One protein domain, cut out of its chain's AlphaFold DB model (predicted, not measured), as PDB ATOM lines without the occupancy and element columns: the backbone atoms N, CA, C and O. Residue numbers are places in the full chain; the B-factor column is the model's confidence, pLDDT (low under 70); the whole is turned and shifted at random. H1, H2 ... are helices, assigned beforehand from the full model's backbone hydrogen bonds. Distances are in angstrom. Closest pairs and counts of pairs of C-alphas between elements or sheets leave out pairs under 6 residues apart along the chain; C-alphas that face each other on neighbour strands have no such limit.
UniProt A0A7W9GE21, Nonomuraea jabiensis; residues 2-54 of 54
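What this domain is: This is residues 2 to 54 of the 54 residues of a protein of Nonomuraea jabiensis (UniProt A0A7W9GE21). With little regular structure, the printed part is a wide, open U: H1 lies near one end, H2 at the bend and H3 on the other side, from where residues 42 to 54 fold back inward. The 53 printed residues hold three named helices, H1, H2 and H3 in that order, with 20 residues, and no named strand: class all helix. The whole is extended, with a radius of gyration of the C-alphas of 17.3 A, and only just flat, spanning 46 by 31 by 16 A.

How they stand to each other: H1, residues 7 to 12, is apart from H2, residues 22 to 26, and from H3, residues 33 to 41. H2 and H3 are apart too. Residues 14 to 30 stand free. In each helix every O i to N i+4 pair is within hydrogen-bond range.

Where its parts are: H1 begins at C-alpha 7 (-22.146, -12.772, 123.090). H3, 12.7 A long, ends at C-alpha 41 (5.785, -34.617, 98.701).

The domain as a whole: The C-alphas farthest apart, of Asp 7 and Pro 45, are 46.5 A apart. The printed part has no cut. Both links between helices are short. pLDDT is under 70 at residues 2, 28 to 29 and 53 to 54.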
ATOM      1  N   ALA A   2     -17.412  -8.840 115.706       59.62
ATOM      2  CA  ALA A   2     -18.572  -9.372 116.435       59.62
ATOM      3  C   ALA A   2     -19.839  -9.538 115.569       59.62
ATOM      4  O   ALA A   2     -20.878  -9.920 116.076       59.62
ATOM      5  N   GLU A   3     -19.781  -9.258 114.264       71.06
ATOM      6  CA  GLU A   3     -20.982  -9.238 113.408       71.06
ATOM      7  C   GLU A   3     -21.562 -10.639 113.118       71.06
ATOM      8  O   GLU A   3     -22.692 -10.760 112.665       71.06
ATOM      9  N   TYR A   4     -20.808 -11.705 113.416       81.12
ATOM     10  CA  TYR A   4     -21.177 -13.093 113.106       81.12
ATOM     11  C   TYR A   4     -21.341 -13.996 114.339       81.12
ATOM     12  O   TYR A   4     -21.806 -15.124 114.198       81.12
ATOM     13  N   LEU A   5     -20.934 -13.539 115.530       86.56
ATOM     14  CA  LEU A   5     -20.952 -14.335 116.762       86.56
ATOM     15  C   LEU A   5     -21.824 -13.650 117.813       86.56
ATOM     16  O   LEU A   5     -21.678 -12.455 118.050       86.56
ATOM     17  N   SER A   6     -22.688 -14.416 118.474       90.12
ATOM     18  CA  SER A   6     -23.413 -13.974 119.663       90.12
ATOM     19  C   SER A   6     -22.467 -13.743 120.845       90.12
ATOM     20  O   SER A   6     -21.352 -14.270 120.875       90.12
ATOM     21  N   ASP A   7     -22.927 -13.022 121.869       89.38
ATOM     22  CA  ASP A   7     -22.146 -12.772 123.090       89.38
ATOM     23  C   ASP A   7     -21.684 -14.074 123.771       89.38
ATOM     24  O   ASP A   7     -20.552 -14.183 124.246       89.38
ATOM     25  N   GLU A   8     -22.532 -15.106 123.753       88.62
ATOM     26  CA  GLU A   8     -22.191 -16.446 124.241       88.62
ATOM     27  C   GLU A   8     -21.067 -17.084 123.409       88.62
ATOM     28  O   GLU A   8     -20.136 -17.680 123.958       88.62
ATOM     29  N   GLN A   9     -21.133 -16.951 122.081       87.69
ATOM     30  CA  GLN A   9     -20.120 -17.486 121.175       87.69
ATOM     31  C   GLN A   9     -18.792 -16.743 121.318       87.69
ATOM     32  O   GLN A   9     -17.751 -17.390 121.346       87.69
ATOM     33  N   VAL A  10     -18.811 -15.417 121.480       89.44
ATOM     34  CA  VAL A  10     -17.613 -14.614 121.765       89.44
ATOM     35  C   VAL A  10     -16.965 -15.061 123.076       89.44
ATOM     36  O   VAL A  10     -15.753 -15.261 123.115       89.44
ATOM     37  N   GLY A  11     -17.758 -15.299 124.127       87.12
ATOM     38  CA  GLY A  11     -17.252 -15.776 125.418       87.12
ATOM     39  C   GLY A  11     -16.562 -17.148 125.360       87.12
ATOM     40  O   GLY A  11     -15.696 -17.442 126.187       87.12
ATOM     41  N   ARG A  12     -16.915 -17.980 124.373       85.81
ATOM     42  CA  ARG A  12     -16.319 -19.310 124.144       85.81
ATOM     43  C   ARG A  12     -15.303 -19.339 123.003       85.81
ATOM     44  O   ARG A  12     -14.592 -20.330 122.850       85.81
ATOM     45  N   TYR A  13     -15.218 -18.282 122.204       85.62
ATOM     46  CA  TYR A  13     -14.351 -18.242 121.039       85.62
ATOM     47  C   TYR A  13     -12.879 -18.363 121.454       85.62
ATOM     48  O   TYR A  13     -12.415 -17.701 122.383       85.62
ATOM     49  N   GLY A  14     -12.137 -19.241 120.775       82.88
ATOM     50  CA  GLY A  14     -10.733 -19.516 121.089       82.88
ATOM     51  C   GLY A  14     -10.503 -20.310 122.381       82.88
ATOM     52  O   GLY A  14      -9.362 -20.406 122.830       82.88
ATOM     53  N   ARG A  15     -11.552 -20.879 122.993       84.56
ATOM     54  CA  ARG A  15     -11.445 -21.730 124.187       84.56
ATOM     55  C   ARG A  15     -12.064 -23.094 123.931       84.56
ATOM     56  O   ARG A  15     -13.129 -23.201 123.328       84.56
ATOM     57  N   PHE A  16     -11.417 -24.140 124.435       82.69
ATOM     58  CA  PHE A  16     -12.062 -25.443 124.495       82.69
ATOM     59  C   PHE A  16     -13.207 -25.403 125.520       82.69
ATOM     60  O   PHE A  16     -13.053 -24.788 126.579       82.69
ATOM     61  N   PRO A  17     -14.348 -26.056 125.236       83.25
ATOM     62  CA  PRO A  17     -15.484 -26.103 126.158       83.25
ATOM     63  C   PRO A  17     -15.157 -26.836 127.471       83.25
ATOM     64  O   PRO A  17     -15.820 -26.610 128.478       83.25
ATOM     65  N   ALA A  18     -14.121 -27.676 127.468       87.38
ATOM     66  CA  ALA A  18     -13.522 -28.306 128.639       87.38
ATOM     67  C   ALA A  18     -12.011 -28.470 128.413       87.38
ATOM     68  O   ALA A  18     -11.539 -28.373 127.279       87.38
ATOM     69  N   ALA A  19     -11.246 -28.723 129.476       88.38
ATOM     70  CA  ALA A  19      -9.828 -29.041 129.332       88.38
ATOM     71  C   ALA A  19      -9.669 -30.336 128.505       88.38
ATOM     72  O   ALA A  19     -10.297 -31.337 128.858       88.38
ATOM     73  N   PRO A  20      -8.872 -30.332 127.419       84.88
ATOM     74  CA  PRO A  20      -8.642 -31.539 126.633       84.88
ATOM     75  C   PRO A  20      -7.933 -32.594 127.486       84.88
ATOM     76  O   PRO A  20      -7.040 -32.271 128.276       84.88
ATOM     77  N   SER A  21      -8.330 -33.856 127.335       88.50
ATOM     78  CA  SER A  21      -7.643 -34.961 127.999       88.50
ATOM     79  C   SER A  21      -6.283 -35.233 127.337       88.50
ATOM     80  O   SER A  21      -6.075 -34.869 126.177       88.50
ATOM     81  N   PRO A  22      -5.345 -35.913 128.021       83.62
ATOM     82  CA  PRO A  22      -4.095 -36.345 127.396       83.62
ATOM     83  C   PRO A  22      -4.314 -37.162 126.114       83.62
ATOM     84  O   PRO A  22      -3.641 -36.920 125.117       83.62
ATOM     85  N   ALA A  23      -5.316 -38.048 126.104       84.19
ATOM     86  CA  ALA A  23      -5.678 -38.847 124.933       84.19
ATOM     87  C   ALA A  23      -6.195 -37.988 123.763       84.19
ATOM     88  O   ALA A  23      -5.913 -38.292 122.603       84.19
ATOM     89  N   ASP A  24      -6.915 -36.896 124.056       82.75
ATOM     90  CA  ASP A  24      -7.330 -35.941 123.026       82.75
ATOM     91  C   ASP A  24      -6.106 -35.283 122.391       82.75
ATOM     92  O   ASP A  24      -6.036 -35.177 121.172       82.75
ATOM     93  N   LEU A  25      -5.115 -34.880 123.192       82.94
ATOM     94  CA  LEU A  25      -3.913 -34.208 122.694       82.94
ATOM     95  C   LEU A  25      -3.025 -35.149 121.875       82.94
ATOM     96  O   LEU A  25      -2.552 -34.754 120.811       82.94
ATOM     97  N   GLU A  26      -2.827 -36.387 122.330       81.50
ATOM     98  CA  GLU A  26      -1.979 -37.370 121.647       81.50
ATOM     99  C   GLU A  26      -2.329 -37.473 120.160       81.50
ATOM    100  O   GLU A  26      -1.439 -37.386 119.322       81.50
ATOM    101  N   ARG A  27      -3.622 -37.519 119.820       70.19
ATOM    102  CA  ARG A  27      -4.109 -37.669 118.441       70.19
ATOM    103  C   ARG A  27      -3.813 -36.497 117.497       70.19
ATOM    104  O   ARG A  27      -3.818 -36.691 116.282       70.19
ATOM    105  N   PHE A  28      -3.573 -35.294 118.017       68.25
ATOM    106  CA  PHE A  28      -3.414 -34.084 117.198       68.25
ATOM    107  C   PHE A  28      -1.971 -33.578 117.099       68.25
ATOM    108  O   PHE A  28      -1.711 -32.658 116.324       68.25
ATOM    109  N   PHE A  29      -1.026 -34.188 117.827       67.88
ATOM    110  CA  PHE A  29       0.388 -33.785 117.826       67.88
ATOM    111  C   PHE A  29       1.355 -34.828 117.248       67.88
ATOM    112  O   PHE A  29       2.567 -34.634 117.336       67.88
ATOM    113  N   TYR A  30       0.866 -35.897 116.610       73.56
ATOM    114  CA  TYR A  30       1.719 -36.802 115.834       73.56
ATOM    115  C   TYR A  30       1.482 -36.665 114.328       73.56
ATOM    116  O   TYR A  30       0.357 -36.523 113.852       73.56
ATOM    117  N   LEU A  31       2.570 -36.745 113.562       73.38
ATOM    118  CA  LEU A  31       2.507 -36.999 112.127       73.38
ATOM    119  C   LEU A  31       2.479 -38.516 111.942       73.38
ATOM    120  O   LEU A  31       3.499 -39.182 112.120       73.38
ATOM    121  N   ASP A  32       1.309 -39.064 111.629       82.56
ATOM    122  CA  ASP A  32       1.193 -40.470 111.256       82.56
ATOM    123  C   ASP A  32       1.861 -40.740 109.897       82.56
ATOM    124  O   ASP A  32       2.289 -39.828 109.184       82.56
ATOM    125  N   ALA A  33       1.990 -42.016 109.527       87.19
ATOM    126  CA  ALA A  33       2.628 -42.388 108.266       87.19
ATOM    127  C   ALA A  33       1.987 -41.701 107.031       87.19
ATOM    128  O   ALA A  33       2.740 -41.198 106.191       87.19
ATOM    129  N   PRO A  34       0.645 -41.588 106.916       87.50
ATOM    130  CA  PRO A  34       0.010 -40.790 105.865       87.50
ATOM    131  C   PRO A  34       0.403 -39.305 105.875       87.50
ATOM    132  O   PRO A  34       0.708 -38.738 104.822       87.50
ATOM    133  N   ALA A  35       0.424 -38.660 107.045       83.25
ATOM    134  CA  ALA A  35       0.825 -37.264 107.170       83.25
ATOM    135  C   ALA A  35       2.298 -37.066 106.788       83.25
ATOM    136  O   ALA A  35       2.623 -36.107 106.087       83.25
ATOM    137  N   LEU A  36       3.182 -37.993 107.172       84.38
ATOM    138  CA  LEU A  36       4.598 -37.974 106.796       84.38
ATOM    139  C   LEU A  36       4.807 -38.131 105.286       84.38
ATOM    140  O   LEU A  36       5.633 -37.417 104.717       84.38
ATOM    141  N   ALA A  37       4.038 -38.996 104.618       87.25
ATOM    142  CA  ALA A  37       4.089 -39.132 103.161       87.25
ATOM    143  C   ALA A  37       3.689 -37.819 102.466       87.25
ATOM    144  O   ALA A  37       4.409 -37.310 101.608       87.25
ATOM    145  N   LYS A  38       2.600 -37.191 102.927       84.19
ATOM    146  CA  LYS A  38       2.164 -35.882 102.424       84.19
ATOM    147  C   LYS A  38       3.198 -34.784 102.688       84.19
ATOM    148  O   LYS A  38       3.338 -33.872 101.879       84.19
ATOM    149  N   VAL A  39       3.925 -34.858 103.806       82.62
ATOM    150  CA  VAL A  39       5.017 -33.927 104.123       82.62
ATOM    151  C   VAL A  39       6.191 -34.088 103.169       82.62
ATOM    152  O   VAL A  39       6.752 -33.086 102.727       82.62
ATOM    153  N   ALA A  40       6.558 -35.327 102.845       82.56
ATOM    154  CA  ALA A  40       7.657 -35.620 101.935       82.56
ATOM    155  C   ALA A  40       7.403 -35.032 100.537       82.56
ATOM    156  O   ALA A  40       8.269 -34.337 100.010       82.56
ATOM    157  N   ASP A  41       6.184 -35.177 100.005       82.62
ATOM    158  CA  ASP A  41       5.785 -34.617  98.701       82.62
ATOM    159  C   ASP A  41       5.838 -33.082  98.650       82.62
ATOM    160  O   ASP A  41       5.929 -32.470  97.585       82.62
ATOM    161  N   LYS A  42       5.738 -32.434  99.812       79.12
ATOM    162  CA  LYS A  42       5.699 -30.976  99.947       79.12
ATOM    163  C   LYS A  42       7.022 -30.392 100.443       79.12
ATOM    164  O   LYS A  42       7.105 -29.179 100.624       79.12
ATOM    165  N   ARG A  43       8.068 -31.204 100.632       75.00
ATOM    166  CA  ARG A  43       9.427 -30.751 100.961       75.00
ATOM    167  C   ARG A  43      10.316 -30.782  99.720       75.00
ATOM    168  O   ARG A  43      10.993 -31.762  99.441       75.00
ATOM    169  N   GLY A  44      10.352 -29.667  99.004       77.56
ATOM    170  CA  GLY A  44      11.318 -29.384  97.944       77.56
ATOM    171  C   GLY A  44      12.289 -28.255  98.327       77.56
ATOM    172  O   GLY A  44      12.214 -27.697  99.428       77.56
ATOM    173  N   PRO A  45      13.208 -27.875  97.418       79.31
ATOM    174  CA  PRO A  45      14.187 -26.811  97.659       79.31
ATOM    175  C   PRO A  45      13.556 -25.471  98.066       79.31
ATOM    176  O   PRO A  45      14.105 -24.753  98.898       79.31
ATOM    177  N   HIS A  46      12.377 -25.161  97.520       78.00
ATOM    178  CA  HIS A  46      11.663 -23.898  97.734       78.00
ATOM    179  C   HIS A  46      10.821 -23.862  99.024       78.00
ATOM    180  O   HIS A  46      10.377 -22.802  99.447       78.00
ATOM    181  N   ASN A  47      10.614 -25.011  99.661       75.19
ATOM    182  CA  ASN A  47       9.737 -25.251 100.813       75.19
ATOM    183  C   ASN A  47      10.468 -26.065 101.898       75.19
ATOM    184  O   ASN A  47       9.867 -26.775 102.704       75.19
ATOM    185  N   ARG A  48      11.800 -25.924 101.947       71.06
ATOM    186  CA  ARG A  48      12.693 -26.612 102.892       71.06
ATOM    187  C   ARG A  48      12.354 -26.335 104.361       71.06
ATOM    188  O   ARG A  48      12.592 -27.194 105.207       71.06
ATOM    189  N   LEU A  49      11.802 -25.156 104.655       75.75
ATOM    190  CA  LEU A  49      11.395 -24.735 106.001       75.75
ATOM    191  C   LEU A  49       9.935 -25.091 106.342       75.75
ATOM    192  O   LEU A  49       9.506 -24.852 107.465       75.75
ATOM    193  N   GLY A  50       9.188 -25.686 105.410       72.88
ATOM    194  CA  GLY A  50       7.757 -25.971 105.543       72.88
ATOM    195  C   GLY A  50       6.913 -25.236 104.499       72.88
ATOM    196  O   GLY A  50       7.417 -24.407 103.741       72.88
ATOM    197  N   TRP A  51       5.622 -25.566 104.445       74.50
ATOM    198  CA  TRP A  51       4.631 -24.927 103.576       74.50
ATOM    199  C   TRP A  51       3.360 -24.621 104.375       74.50
ATOM    200  O   TRP A  51       3.028 -25.334 105.323       74.50
ATOM    201  N   ALA A  52       2.649 -23.562 103.989       73.88
ATOM    202  CA  ALA A  52       1.345 -23.243 104.556       73.88
ATOM    203  C   ALA A  52       0.265 -24.155 103.955       73.88
ATOM    204  O   ALA A  52       0.312 -24.490 102.769       73.88
ATOM    205  N   VAL A  53      -0.711 -24.541 104.771       63.38
ATOM    206  CA  VAL A  53      -1.941 -25.186 104.305       63.38
ATOM    207  C   VAL A  53      -3.016 -24.103 104.283       63.38
ATOM    208  O   VAL A  53      -3.157 -23.386 105.273       63.38
ATOM    209  N   GLN A  54      -3.699 -23.950 103.146       55.44
ATOM    210  CA  GLN A  54      -4.830 -23.037 102.978       55.44
ATOM    211  C   GLN A  54      -6.142 -23.811 103.085       55.44
ATOM    212  O   GLN A  54      -6.158 -24.974 102.617       55.44
TER     213      GLN A  54